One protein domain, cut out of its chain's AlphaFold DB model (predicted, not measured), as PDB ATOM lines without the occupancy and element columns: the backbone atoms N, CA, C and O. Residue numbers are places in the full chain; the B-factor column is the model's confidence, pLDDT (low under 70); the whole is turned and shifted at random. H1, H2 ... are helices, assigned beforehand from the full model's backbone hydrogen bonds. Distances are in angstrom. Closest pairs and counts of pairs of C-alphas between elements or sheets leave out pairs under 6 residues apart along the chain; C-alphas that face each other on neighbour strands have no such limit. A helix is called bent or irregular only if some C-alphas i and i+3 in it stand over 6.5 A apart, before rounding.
ATOM      1  N   ARG A 408      -3.963 -11.283 123.845       55.88
ATOM      2  CA  ARG A 408      -3.831 -10.624 125.144       55.88
ATOM      3  C   ARG A 408      -2.622  -9.697 125.109       55.88
ATOM      4  O   ARG A 408      -1.647  -9.945 124.414       55.88
ATOM      5  N   LEU A 409      -2.725  -8.605 125.852       60.19
ATOM      6  CA  LEU A 409      -1.603  -7.725 126.162       60.19
ATOM      7  C   LEU A 409      -1.336  -7.920 127.657       60.19
ATOM      8  O   LEU A 409      -2.269  -7.759 128.443       60.19
ATOM      9  N   GLU A 410      -0.110  -8.264 128.050       52.78
ATOM     10  CA  GLU A 410       0.370  -8.231 129.444       52.78
ATOM     11  C   GLU A 410       0.757  -6.797 129.810       52.78
ATOM     12  O   GLU A 410       1.886  -6.483 130.181       52.78
ATOM     13  N   ILE A 411      -0.172  -5.882 129.586       55.78
ATOM     14  CA  ILE A 411       0.021  -4.474 129.860       55.78
ATOM     15  C   ILE A 411      -1.204  -4.025 130.648       55.78
ATOM     16  O   ILE A 411      -2.336  -4.304 130.246       55.78
ATOM     17  N   ASP A 412      -0.954  -3.398 131.798       52.91
ATOM     18  CA  ASP A 412      -1.999  -2.901 132.688       52.91
ATOM     19  C   ASP A 412      -2.899  -1.895 131.949       52.91
ATOM     20  O   ASP A 412      -2.485  -1.212 131.010       52.91
ATOM     21  N   ILE A 413      -4.150  -1.805 132.388       50.81
ATOM     22  CA  ILE A 413      -5.189  -0.929 131.849       50.81
ATOM     23  C   ILE A 413      -4.746   0.544 131.851       50.81
ATOM     24  O   ILE A 413      -5.199   1.320 131.007       50.81
ATOM     25  N   GLU A 414      -3.841   0.911 132.758       52.97
ATOM     26  CA  GLU A 414      -3.321   2.270 132.921       52.97
ATOM     27  C   GLU A 414      -1.888   2.469 132.402       52.97
ATOM     28  O   GLU A 414      -1.270   3.493 132.685       52.97
ATOM     29  N   ASP A 415      -1.336   1.529 131.626       65.12
ATOM     30  CA  ASP A 415       0.043   1.662 131.154       65.12
ATOM     31  C   ASP A 415       0.218   2.866 130.214       65.12
ATOM     32  O   ASP A 415      -0.369   2.971 129.128       65.12
ATOM     33  N   GLU A 416       1.091   3.773 130.640       63.03
ATOM     34  CA  GLU A 416       1.367   5.042 129.982       63.03
ATOM     35  C   GLU A 416       1.933   4.866 128.560       63.03
ATOM     36  O   GLU A 416       1.713   5.717 127.697       63.03
ATOM     37  N   ARG A 417       2.558   3.717 128.256       66.06
ATOM     38  CA  ARG A 417       3.111   3.393 126.926       66.06
ATOM     39  C   ARG A 417       2.032   3.155 125.874       66.06
ATOM     40  O   ARG A 417       2.272   3.367 124.687       66.06
ATOM     41  N   LEU A 418       0.838   2.724 126.285       70.12
ATOM     42  CA  LEU A 418      -0.300   2.524 125.379       70.12
ATOM     43  C   LEU A 418      -1.154   3.786 125.226       70.12
ATOM     44  O   LEU A 418      -2.035   3.826 124.364       70.12
ATOM     45  N   ARG A 419      -0.882   4.837 126.013       73.25
ATOM     46  CA  ARG A 419      -1.662   6.077 126.024       73.25
ATOM     47  C   ARG A 419      -1.734   6.701 124.637       73.25
ATOM     48  O   ARG A 419      -2.835   6.833 124.120       73.25
ATOM     49  N   GLU A 420      -0.604   6.970 123.994       78.31
ATOM     50  CA  GLU A 420      -0.567   7.585 122.657       78.31
ATOM     51  C   GLU A 420      -1.321   6.748 121.610       78.31
ATOM     52  O   GLU A 420      -2.171   7.254 120.881       78.31
ATOM     53  N   THR A 421      -1.100   5.431 121.601       79.12
ATOM     54  CA  THR A 421      -1.766   4.520 120.655       79.12
ATOM     55  C   THR A 421      -3.278   4.466 120.894       79.12
ATOM     56  O   THR A 421      -4.065   4.453 119.948       79.12
ATOM     57  N   SER A 422      -3.706   4.449 122.158       82.25
ATOM     58  CA  SER A 422      -5.124   4.439 122.527       82.25
ATOM     59  C   SER A 422      -5.843   5.742 122.168       82.25
ATOM     60  O   SER A 422      -7.003   5.688 121.755       82.25
ATOM     61  N   GLU A 423      -5.167   6.892 122.285       85.06
ATOM     62  CA  GLU A 423      -5.696   8.195 121.865       85.06
ATOM     63  C   GLU A 423      -5.910   8.211 120.348       85.06
ATOM     64  O   GLU A 423      -7.029   8.457 119.907       85.06
ATOM     65  N   LEU A 424      -4.905   7.801 119.563       86.94
ATOM     66  CA  LEU A 424      -4.988   7.747 118.097       86.94
ATOM     67  C   LEU A 424      -6.126   6.846 117.586       86.94
ATOM     68  O   LEU A 424      -6.786   7.165 116.592       86.94
ATOM     69  N   ILE A 425      -6.378   5.711 118.252       86.38
ATOM     70  CA  ILE A 425      -7.504   4.832 117.901       86.38
ATOM     71  C   ILE A 425      -8.839   5.504 118.248       86.38
ATOM     72  O   ILE A 425      -9.769   5.425 117.447       86.38
ATOM     73  N   CYS A 426      -8.953   6.175 119.399       88.31
ATOM     74  CA  CYS A 426     -10.171   6.907 119.758       88.31
ATOM     75  C   CYS A 426     -10.451   8.061 118.784       88.31
ATOM     76  O   CYS A 426     -11.595   8.235 118.372       88.31
ATOM     77  N   ASP A 427      -9.418   8.794 118.368       90.56
ATOM     78  CA  ASP A 427      -9.535   9.890 117.397       90.56
ATOM     79  C   ASP A 427      -9.983   9.354 116.031       90.56
ATOM     80  O   ASP A 427     -10.905   9.882 115.413       90.56
ATOM     81  N   SER A 428      -9.428   8.210 115.618       90.62
ATOM     82  CA  SER A 428      -9.865   7.510 114.407       90.62
ATOM     83  C   SER A 428     -11.332   7.073 114.474       90.62
ATOM     84  O   SER A 428     -12.020   7.089 113.457       90.62
ATOM     85  N   ILE A 429     -11.830   6.646 115.640       90.75
ATOM     86  CA  ILE A 429     -13.246   6.280 115.811       90.75
ATOM     87  C   ILE A 429     -14.135   7.525 115.705       90.75
ATOM     88  O   ILE A 429     -15.168   7.452 115.038       90.75
ATOM     89  N   GLU A 430     -13.730   8.652 116.296       89.88
ATOM     90  CA  GLU A 430     -14.475   9.917 116.218       89.88
ATOM     91  C   GLU A 430     -14.558  10.433 114.774       89.88
ATOM     92  O   GLU A 430     -15.641  10.764 114.298       89.88
ATOM     93  N   GLU A 431     -13.453  10.410 114.020       89.50
ATOM     94  CA  GLU A 431     -13.449  10.789 112.600       89.50
ATOM     95  C   GLU A 431     -14.387   9.919 111.752       89.50
ATOM     96  O   GLU A 431     -15.053  10.404 110.831       89.50
ATOM     97  N   LEU A 432     -14.436   8.612 112.034       90.62
ATOM     98  CA  LEU A 432     -15.366   7.705 111.361       90.62
ATOM     99  C   LEU A 432     -16.809   8.000 111.770       90.62
ATOM    100  O   LEU A 432     -17.686   7.953 110.912       90.62
ATOM    101  N   TYR A 433     -17.058   8.329 113.040       88.88
ATOM    102  CA  TYR A 433     -18.384   8.705 113.522       88.88
ATOM    103  C   TYR A 433     -18.902   9.979 112.843       88.88
ATOM    104  O   TYR A 433     -20.027   9.957 112.353       88.88
ATOM    105  N   ILE A 434     -18.086  11.030 112.710       86.75
ATOM    106  CA  ILE A 434     -18.474  12.274 112.016       86.75
ATOM    107  C   ILE A 434     -18.921  11.971 110.577       86.75
ATOM    108  O   ILE A 434     -19.991  12.395 110.145       86.75
ATOM    109  N   LYS A 435     -18.171  11.125 109.858       84.19
ATOM    110  CA  LYS A 435     -18.544  10.676 108.502       84.19
ATOM    111  C   LYS A 435     -19.837   9.857 108.472       84.19
ATOM    112  O   LYS A 435     -20.552   9.881 107.474       84.19
ATOM    113  N   CYS A 436     -20.130   9.102 109.534       82.88
ATOM    114  CA  CYS A 436     -21.401   8.388 109.667       82.88
ATOM    115  C   CYS A 436     -22.557   9.369 109.895       82.88
ATOM    116  O   CYS A 436     -23.624   9.191 109.318       82.88
ATOM    117  N   TRP A 468     -31.854   2.995 122.978       67.81
ATOM    118  CA  TRP A 468     -30.873   2.088 122.400       67.81
ATOM    119  C   TRP A 468     -30.237   1.235 123.491       67.81
ATOM    120  O   TRP A 468     -29.824   1.739 124.533       67.81
ATOM    121  N   ASN A 469     -30.076  -0.063 123.232       78.44
ATOM    122  CA  ASN A 469     -29.348  -0.940 124.142       78.44
ATOM    123  C   ASN A 469     -27.841  -0.609 124.100       78.44
ATOM    124  O   ASN A 469     -27.105  -1.072 123.223       78.44
ATOM    125  N   ILE A 470     -27.389   0.202 125.060       78.00
ATOM    126  CA  ILE A 470     -26.001   0.672 125.181       78.00
ATOM    127  C   ILE A 470     -25.012  -0.494 125.305       78.00
ATOM    128  O   ILE A 470     -23.911  -0.432 124.757       78.00
ATOM    129  N   GLU A 471     -25.393  -1.573 125.985       78.75
ATOM    130  CA  GLU A 471     -24.546  -2.755 126.148       78.75
ATOM    131  C   GLU A 471     -24.322  -3.466 124.806       78.75
ATOM    132  O   GLU A 471     -23.202  -3.861 124.472       78.75
ATOM    133  N   MET A 472     -25.363  -3.529 123.974       77.06
ATOM    134  CA  MET A 472     -25.284  -4.069 122.620       77.06
ATOM    135  C   MET A 472     -24.446  -3.177 121.690       77.06
ATOM    136  O   MET A 472     -23.652  -3.693 120.900       77.06
ATOM    137  N   VAL A 473     -24.552  -1.848 121.819       82.50
ATOM    138  CA  VAL A 473     -23.696  -0.878 121.107       82.50
ATOM    139  C   VAL A 473     -22.232  -1.063 121.508       82.50
ATOM    140  O   VAL A 473     -21.370  -1.230 120.643       82.50
ATOM    141  N   LYS A 474     -21.951  -1.124 122.816       85.88
ATOM    142  CA  LYS A 474     -20.610  -1.365 123.364       85.88
ATOM    143  C   LYS A 474     -20.020  -2.669 122.828       85.88
ATOM    144  O   LYS A 474     -18.904  -2.672 122.312       85.88
ATOM    145  N   ARG A 475     -20.785  -3.763 122.882       84.81
ATOM    146  CA  ARG A 475     -20.378  -5.075 122.360       84.81
ATOM    147  C   ARG A 475     -20.086  -5.037 120.860       84.81
ATOM    148  O   ARG A 475     -19.050  -5.540 120.442       84.81
ATOM    149  N   SER A 476     -20.941  -4.390 120.066       85.44
ATOM    150  CA  SER A 476     -20.758  -4.266 118.612       85.44
ATOM    151  C   SER A 476     -19.478  -3.511 118.241       85.44
ATOM    152  O   SER A 476     -18.787  -3.878 117.288       85.44
ATOM    153  N   LEU A 477     -19.135  -2.460 118.991       87.31
ATOM    154  CA  LEU A 477     -17.907  -1.695 118.777       87.31
ATOM    155  C   LEU A 477     -16.659  -2.478 119.204       87.31
ATOM    156  O   LEU A 477     -15.673  -2.486 118.468       87.31
ATOM    157  N   ILE A 478     -16.719  -3.201 120.329       83.38
ATOM    158  CA  ILE A 478     -15.641  -4.106 120.765       83.38
ATOM    159  C   ILE A 478     -15.408  -5.193 119.714       83.38
ATOM    160  O   ILE A 478     -14.266  -5.426 119.317       83.38
ATOM    161  N   ASP A 479     -16.470  -5.832 119.222       80.75
ATOM    162  CA  ASP A 479     -16.376  -6.874 118.196       80.75
ATOM    163  C   ASP A 479     -15.821  -6.318 116.869       80.75
ATOM    164  O   ASP A 479     -15.113  -7.021 116.150       80.75
ATOM    165  N   ALA A 480     -16.104  -5.052 116.540       84.38
ATOM    166  CA  ALA A 480     -15.548  -4.386 115.365       84.38
ATOM    167  C   ALA A 480     -14.049  -4.076 115.514       84.38
ATOM    168  O   ALA A 480     -13.273  -4.377 114.609       84.38
ATOM    169  N   LEU A 481     -13.629  -3.522 116.658       83.31
ATOM    170  CA  LEU A 481     -12.217  -3.257 116.953       83.31
ATOM    171  C   LEU A 481     -11.399  -4.536 117.118       83.31
ATOM    172  O   LEU A 481     -10.218  -4.542 116.780       83.31
ATOM    173  N   SER A 482     -12.021  -5.629 117.560       80.94
ATOM    174  CA  SER A 482     -11.362  -6.934 117.701       80.94
ATOM    175  C   SER A 482     -10.865  -7.508 116.364       80.94
ATOM    176  O   SER A 482     -10.060  -8.434 116.349       80.94
ATOM    177  N   ALA A 483     -11.290  -6.946 115.224       77.00
ATOM    178  CA  ALA A 483     -10.685  -7.239 113.923       77.00
ATOM    179  C   ALA A 483      -9.246  -6.691 113.797       77.00
ATOM    180  O   ALA A 483      -8.442  -7.190 113.004       77.00
ATOM    181  N   HIS A 484      -8.911  -5.658 114.575       77.56
ATOM    182  CA  HIS A 484      -7.642  -4.939 114.497       77.56
ATOM    183  C   HIS A 484      -6.755  -5.102 115.732       77.56
ATOM    184  O   HIS A 484      -5.536  -5.135 115.576       77.56
ATOM    185  N   ILE A 485      -7.331  -5.261 116.921       75.06
ATOM    186  CA  ILE A 485      -6.598  -5.329 118.191       75.06
ATOM    187  C   ILE A 485      -7.111  -6.462 119.095       75.06
ATOM    188  O   ILE A 485      -8.246  -6.903 118.923       75.06
ATOM    189  N   PRO A 486      -6.309  -6.929 120.071       74.44
ATOM    190  CA  PRO A 486      -6.744  -7.859 121.115       74.44
ATOM    191  C   PRO A 486      -8.073  -7.460 121.774       74.44
ATOM    192  O   PRO A 486      -8.302  -6.285 122.061       74.44
ATOM    193  N   ARG A 487      -8.960  -8.430 122.039       73.69
ATOM    194  CA  ARG A 487     -10.327  -8.165 122.538       73.69
ATOM    195  C   ARG A 487     -10.338  -7.484 123.911       73.69
ATOM    196  O   ARG A 487     -11.195  -6.639 124.164       73.69
ATOM    197  N   ASN A 488      -9.388  -7.832 124.781       72.25
ATOM    198  CA  ASN A 488      -9.193  -7.164 126.070       72.25
ATOM    199  C   ASN A 488      -8.868  -5.674 125.858       72.25
ATOM    200  O   ASN A 488      -9.535  -4.819 126.434       72.25
ATOM    201  N   TYR A 489      -7.940  -5.361 124.949       76.94
ATOM    202  CA  TYR A 489      -7.562  -3.990 124.610       76.94
ATOM    203  C   TYR A 489      -8.692  -3.231 123.902       76.94
ATOM    204  O   TYR A 489      -8.970  -2.086 124.244       76.94
ATOM    205  N   ALA A 490      -9.436  -3.879 122.997       81.88
ATOM    206  CA  ALA A 490     -10.644  -3.312 122.393       81.88
ATOM    207  C   ALA A 490     -11.678  -2.898 123.452       81.88
ATOM    208  O   ALA A 490     -12.266  -1.821 123.357       81.88
ATOM    209  N   GLY A 491     -11.871  -3.725 124.485       81.00
ATOM    210  CA  GLY A 491     -12.723  -3.400 125.629       81.00
ATOM    211  C   GLY A 491     -12.293  -2.123 126.360       81.00
ATOM    212  O   GLY A 491     -13.148  -1.305 126.717       81.00
ATOM    213  N   LEU A 492     -10.983  -1.921 126.527       78.38
ATOM    214  CA  LEU A 492     -10.412  -0.722 127.148       78.38
ATOM    215  C   LEU A 492     -10.600   0.516 126.279       78.38
ATOM    216  O   LEU A 492     -11.099   1.523 126.771       78.38
ATOM    217  N   ILE A 493     -10.292   0.422 124.984       84.25
ATOM    218  CA  ILE A 493     -10.480   1.521 124.030       84.25
ATOM    219  C   ILE A 493     -11.938   1.983 124.010       84.25
ATOM    220  O   ILE A 493     -12.197   3.176 124.122       84.25
ATOM    221  N   ILE A 494     -12.905   1.062 123.935       87.75
ATOM    222  CA  ILE A 494     -14.326   1.442 123.938       87.75
ATOM    223  C   ILE A 494     -14.754   2.033 125.280       87.75
ATOM    224  O   ILE A 494     -15.565   2.955 125.306       87.75
ATOM    225  N   THR A 495     -14.204   1.554 126.395       84.19
ATOM    226  CA  THR A 495     -14.487   2.137 127.713       84.19
ATOM    227  C   THR A 495     -13.905   3.550 127.827       84.19
ATOM    228  O   THR A 495     -14.599   4.462 128.269       84.19
ATOM    229  N   LYS A 496     -12.683   3.769 127.336       83.81
ATOM    230  CA  LYS A 496     -12.039   5.084 127.259       83.81
ATOM    231  C   LYS A 496     -12.803   6.045 126.343       83.81
ATOM    232  O   LYS A 496     -13.061   7.186 126.716       83.81
ATOM    233  N   TYR A 497     -13.242   5.566 125.184       87.19
ATOM    234  CA  TYR A 497     -14.059   6.334 124.251       87.19
ATOM    235  C   TYR A 497     -15.434   6.688 124.844       87.19
ATOM    236  O   TYR A 497     -15.877   7.830 124.757       87.19
ATOM    237  N   GLN A 498     -16.074   5.753 125.555       86.69
ATOM    238  CA  GLN A 498     -17.304   6.011 126.308       86.69
ATOM    239  C   GLN A 498     -17.115   7.111 127.368       86.69
ATOM    240  O   GLN A 498     -18.014   7.935 127.540       86.69
ATOM    241  N   ILE A 499     -15.968   7.143 128.059       84.50
ATOM    242  CA  ILE A 499     -15.635   8.199 129.028       84.50
ATOM    243  C   ILE A 499     -15.498   9.556 128.325       84.50
ATOM    244  O   ILE A 499     -16.081  10.526 128.801       84.50
ATOM    245  N   ARG A 500     -14.814   9.625 127.172       84.94
ATOM    246  CA  ARG A 500     -14.713  10.865 126.373       84.94
ATOM    247  C   ARG A 500     -16.082  11.404 125.954       84.94
ATOM    248  O   ARG A 500     -16.306  12.607 125.962       84.94
ATOM    249  N   LEU A 501     -17.019  10.515 125.632       84.38
ATOM    250  CA  LEU A 501     -18.370  10.896 125.223       84.38
ATOM    251  C   LEU A 501     -19.288  11.280 126.394       84.38
ATOM    252  O   LEU A 501     -20.411  11.715 126.151       84.38
ATOM    253  N   LYS A 502     -18.861  11.137 127.657       82.06
ATOM    254  CA  LYS A 502     -19.729  11.304 128.837       82.06
ATOM    255  C   LYS A 502     -20.431  12.668 128.883       82.06
ATOM    256  O   LYS A 502     -21.615  12.713 129.199       82.06
ATOM    257  N   GLU A 503     -19.742  13.746 128.508       79.25
ATOM    258  CA  GLU A 503     -20.304  15.109 128.480       79.25
ATOM    259  C   GLU A 503     -21.313  15.333 127.340       79.25
ATOM    260  O   GLU A 503     -22.132  16.241 127.407       79.25
ATOM    261  N   THR A 504     -21.308  14.474 126.314       77.44
ATOM    262  CA  THR A 504     -22.165  14.582 125.118       77.44
ATOM    263  C   THR A 504     -23.230  13.481 125.028       77.44
ATOM    264  O   THR A 504     -23.805  13.251 123.965       77.44
ATOM    265  N   GLY A 505     -23.522  12.798 126.144       74.50
ATOM    266  CA  GLY A 505     -24.546  11.746 126.229       74.50
ATOM    267  C   GLY A 505     -24.010  10.309 126.160       74.50
ATOM    268  O   GLY A 505     -24.788   9.356 126.090       74.50
ATOM    269  N   GLY A 506     -22.691  10.116 126.201       81.88
ATOM    270  CA  GLY A 506     -22.046   8.805 126.212       81.88
ATOM    271  C   GLY A 506     -22.280   8.017 124.921       81.88
ATOM    272  O   GLY A 506     -22.395   8.572 123.831       81.88
ATOM    273  N   LEU A 507     -22.396   6.692 125.040       81.19
ATOM    274  CA  LEU A 507     -22.650   5.818 123.889       81.19
ATOM    275  C   LEU A 507     -24.039   6.027 123.252       81.19
ATOM    276  O   LEU A 507     -24.248   5.573 122.129       81.19
ATOM    277  N   ASN A 508     -24.968   6.739 123.907       78.88
ATOM    278  CA  ASN A 508     -26.270   7.071 123.313       78.88
ATOM    279  C   ASN A 508     -26.140   8.002 122.106       78.88
ATOM    280  O   ASN A 508     -26.927   7.882 121.169       78.88
ATOM    281  N   LYS A 509     -25.126   8.880 122.096       81.38
ATOM    282  CA  LYS A 509     -24.842   9.773 120.965       81.38
ATOM    283  C   LYS A 509     -24.585   8.972 119.687       81.38
ATOM    284  O   LYS A 509     -25.160   9.249 118.642       81.38
ATOM    285  N   ILE A 510     -23.768   7.926 119.799       82.62
ATOM    286  CA  ILE A 510     -23.312   7.131 118.654       82.62
ATOM    287  C   ILE A 510     -24.205   5.920 118.353       82.62
ATOM    288  O   ILE A 510     -24.058   5.299 117.301       82.62
ATOM    289  N   ALA A 511     -25.129   5.568 119.253       82.25
ATOM    290  CA  ALA A 511     -25.996   4.401 119.117       82.25
ATOM    291  C   ALA A 511     -26.765   4.328 117.778       82.25
ATOM    292  O   ALA A 511     -26.772   3.249 117.178       82.25
ATOM    293  N   PRO A 512     -27.315   5.434 117.230       80.88
ATOM    294  CA  PRO A 512     -27.979   5.416 115.924       80.88
ATOM    295  C   PRO A 512     -27.037   5.054 114.764       80.88
ATOM    296  O   PRO A 512     -27.452   4.421 113.795       80.88
ATOM    297  N   ALA A 513     -25.758   5.424 114.873       83.69
ATOM    298  CA  ALA A 513     -24.723   5.137 113.884       83.69
ATOM    299  C   ALA A 513     -24.015   3.795 114.125       83.69
ATOM    300  O   ALA A 513     -23.262   3.346 113.264       83.69
ATOM    301  N   ALA A 514     -24.234   3.135 115.270       84.38
ATOM    302  CA  ALA A 514     -23.382   2.055 115.769       84.38
ATOM    303  C   ALA A 514     -23.170   0.917 114.762       84.38
ATOM    304  O   ALA A 514     -22.054   0.433 114.604       84.38
ATOM    305  N   LYS A 515     -24.213   0.515 114.027       82.94
ATOM    306  CA  LYS A 515     -24.109  -0.541 113.007       82.94
ATOM    307  C   LYS A 515     -23.201  -0.137 111.839       82.94
ATOM    308  O   LYS A 515     -22.400  -0.949 111.378       82.94
ATOM    309  N   PHE A 516     -23.332   1.099 111.362       85.25
ATOM    310  CA  PHE A 516     -22.544   1.621 110.244       85.25
ATOM    311  C   PHE A 516     -21.110   1.938 110.688       85.25
ATOM    312  O   PHE A 516     -20.157   1.493 110.050       85.25
ATOM    313  N   LEU A 517     -20.957   2.548 111.863       88.06
ATOM    314  CA  LEU A 517     -19.674   2.789 112.512       88.06
ATOM    315  C   LEU A 517     -18.905   1.479 112.754       88.06
ATOM    316  O   LEU A 517     -17.744   1.370 112.374       88.06
ATOM    317  N   SER A 518     -19.554   0.433 113.284       89.44
ATOM    318  CA  SER A 518     -18.947  -0.897 113.441       89.44
ATOM    319  C   SER A 518     -18.485  -1.506 112.114       89.44
ATOM    320  O   SER A 518     -17.524  -2.275 112.110       89.44
ATOM    321  N   LYS A 519     -19.147  -1.206 110.989       87.88
ATOM    322  CA  LYS A 519     -18.691  -1.642 109.662       87.88
ATOM    323  C   LYS A 519     -17.450  -0.856 109.231       87.88
ATOM    324  O   LYS A 519     -16.441  -1.466 108.889       87.88
ATOM    325  N   MET A 520     -17.492   0.473 109.327       88.00
ATOM    326  CA  MET A 520     -16.366   1.337 108.962       88.00
ATOM    327  C   MET A 520     -15.117   1.066 109.810       88.00
ATOM    328  O   MET A 520     -14.011   1.046 109.277       88.00
ATOM    329  N   ILE A 521     -15.277   0.777 111.106       89.56
ATOM    330  CA  ILE A 521     -14.171   0.378 111.986       89.56
ATOM    331  C   ILE A 521     -13.500  -0.895 111.458       89.56
ATOM    332  O   ILE A 521     -12.280  -0.913 111.327       89.56
ATOM    333  N   ARG A 522     -14.261  -1.940 111.092       86.88
ATOM    334  CA  ARG A 522     -13.691  -3.194 110.545       86.88
ATOM    335  C   ARG A 522     -12.896  -2.958 109.257       86.88
ATOM    336  O   ARG A 522     -11.885  -3.620 109.030       86.88
ATOM    337  N   GLU A 523     -13.329  -2.004 108.441       87.31
ATOM    338  CA  GLU A 523     -12.733  -1.683 107.138       87.31
ATOM    339  C   GLU A 523     -11.625  -0.607 107.213       87.31
ATOM    340  O   GLU A 523     -10.912  -0.389 106.231       87.31
ATOM    341  N   SER A 524     -11.428   0.034 108.372       87.62
ATOM    342  CA  SER A 524     -10.497   1.156 108.542       87.62
ATOM    343  C   SER A 524      -9.030   0.757 108.347       87.62
ATOM    344  O   SER A 524      -8.491  -0.095 109.061       87.62
ATOM    345  N   ARG A 525      -8.362   1.423 107.393       83.50
ATOM    346  CA  ARG A 525      -6.909   1.307 107.170       83.50
ATOM    347  C   ARG A 525      -6.110   2.009 108.269       83.50
ATOM    348  O   ARG A 525      -5.169   1.422 108.777       83.50
ATOM    349  N   ASN A 526      -6.550   3.189 108.709       84.31
ATOM    350  CA  ASN A 526      -5.851   3.962 109.738       84.31
ATOM    351  C   ASN A 526      -5.753   3.188 111.067       84.31
ATOM    352  O   ASN A 526      -4.672   3.018 111.623       84.31
ATOM    353  N   ILE A 527      -6.870   2.602 111.523       84.62
ATOM    354  CA  ILE A 527      -6.888   1.779 112.746       84.62
ATOM    355  C   ILE A 527      -5.969   0.562 112.585       84.62
ATOM    356  O   ILE A 527      -5.255   0.203 113.520       84.62
ATOM    357  N   ARG A 528      -5.939  -0.060 111.400       80.50
ATOM    358  CA  ARG A 528      -5.049  -1.190 111.103       80.50
ATOM    359  C   ARG A 528      -3.570  -0.797 111.175       80.50
ATOM    360  O   ARG A 528      -2.790  -1.554 111.751       80.50
ATOM    361  N   ASP A 529      -3.206   0.360 110.632       78.19
ATOM    362  CA  ASP A 529      -1.829   0.857 110.601       78.19
ATOM    363  C   ASP A 529      -1.342   1.229 112.008       78.19
ATOM    364  O   ASP A 529      -0.246   0.833 112.406       78.19
ATOM    365  N   ILE A 530      -2.188   1.883 112.813       81.56
ATOM    366  CA  ILE A 530      -1.910   2.165 114.231       81.56
ATOM    367  C   ILE A 530      -1.735   0.852 115.011       81.56
ATOM    368  O   ILE A 530      -0.759   0.680 115.740       81.56
ATOM    369  N   SER A 531      -2.631  -0.117 114.795       74.88
ATOM    370  CA  SER A 531      -2.591  -1.424 115.469       74.88
ATOM    371  C   SER A 531      -1.348  -2.244 115.121       74.88
ATOM    372  O   SER A 531      -0.933  -3.087 115.909       74.88
ATOM    373  N   SER A 532      -0.753  -2.025 113.944       68.88
ATOM    374  CA  SER A 532       0.431  -2.771 113.502       68.88
ATOM    375  C   SER A 532       1.677  -2.505 114.353       68.88
ATOM    376  O   SER A 532       2.576  -3.343 114.368       68.88
ATOM    377  N   LYS A 533       1.699  -1.377 115.077       70.50
ATOM    378  CA  LYS A 533       2.806  -0.919 115.928       70.50
ATOM    379  C   LYS A 533       2.712  -1.399 117.382       70.50
ATOM    380  O   LYS A 533       3.622  -1.126 118.159       70.50
ATOM    381  N   LEU A 534       1.629  -2.083 117.765       68.12
ATOM    382  CA  LEU A 534       1.477  -2.626 119.117       68.12
ATOM    383  C   LEU A 534       2.494  -3.759 119.361       68.12
ATOM    384  O   LEU A 534       2.658  -4.614 118.487       68.12
ATOM    385  N   PRO A 535       3.161  -3.804 120.532       58.69
ATOM    386  CA  PRO A 535       4.054  -4.904 120.879       58.69
ATOM    387  C   PRO A 535       3.241  -6.197 121.034       58.69
ATOM    388  O   PRO A 535       2.270  -6.243 121.787       58.69
ATOM    389  N   TYR A 536       3.619  -7.244 120.300       61.78
ATOM    390  CA  TYR A 536       2.965  -8.554 120.363       61.78
ATOM    391  C   TYR A 536       3.634  -9.452 121.404       61.78
ATOM    392  O   TYR A 536       4.857  -9.424 121.546       61.78
ATOM    393  N   ILE A 537       2.839 -10.283 122.078       60.97
ATOM    394  CA  ILE A 537       3.315 -11.250 123.071       60.97
ATOM    395  C   ILE A 537       3.162 -12.660 122.508       60.97
ATOM    396  O   ILE A 537       2.151 -13.004 121.889       60.97
TER     397      ILE A 537
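AT A GLANCE: This is residues 408 to 436 and 468 to 537 of the 680 residues of the protein "Helicase ATP-binding domain-containing protein" of Legionella taurinensis (UniProt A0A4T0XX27). Two helices, H3 and H4, join at a corner and sit between H1 on one side and H2 on the other, in a compact helical cluster. H2 runs side by side with H4, the short H5 runs side by side with H1, and H3 crosses both H1 and H2. The printed part has 99 residues, with five named helices, H1 to H5 in chain order, and no named strand: the class is all helix. It is compact, with a radius of gyration of the C-alphas of 12.6 A, and spans 36 by 25 by 19 A.

HOW THE PARTS SIT: H1, residues 416 to 436, touches H3, residues 487 to 504, at a steep tilt of 63 degrees; the closest C-alphas, of Cys 426 and Tyr 497, are 6.0 A apart. H1 touches H5, residues 525 to 531, at a shallow tilt of 17 degrees, opposite ways, closest at C-alphas Ile 425 and Ile 527, 6.0 A. H2, residues 470 to 481, touches H4, residues 507 to 523, at a shallow tilt of 20 degrees, the same way, closest at C-alphas Ala 480 and Ser 518, 5.2 A. H2 touches H3 at a steep tilt of 50 degrees, closest at C-alphas Ile 478 and Ala 490, 5.3 A. H3 and H4 only just touch, only at the corner, with 3 pairs of C-alphas within 8 A, the closest those of Gln 498 and Leu 507, 5.9 A. H1 with residues 429 to 436 alone touches H4, about perpendicular at 82 degrees, closest at C-alphas Tyr 433 and Leu 517, 6.1 A. H1 and H2 are apart. Every O i to N i+4 pair is within hydrogen-bond range in H2 and H5, against 15 of 17 in H1, 12 of 14 in H3 and 9 of 13 in H4.

IN THESE COORDINATES: H1 begins at C-alpha 416 (1.367, 5.042, 129.982) and is 30.7 A long; H3 is 25.8 A and H4 20.9 A. H5 ends at C-alpha 531 (-2.591, -1.424, 115.469). H1, H3 and H4 are irregular: C-alphas 417 and 420 are 7.0 A apart, 500 and 503 7.3 A, 512 and 515 7.7 A; H4 has a kink of 79 degrees near residue 514.

THE WHOLE: The two farthest C-alphas, of Trp 468 and Ile 537, are 36.7 A apart. Residues 437 to 467 are not printed, and C-alphas 436 and 468 are 17.1 A apart across this cut. The links H2 to H3, H3 to H4 and H4 to H5 are tight. The model's mean pLDDT over the printed part is 79.0, with residues 408 to 417, 468, 532 and 534 to 537 under 70.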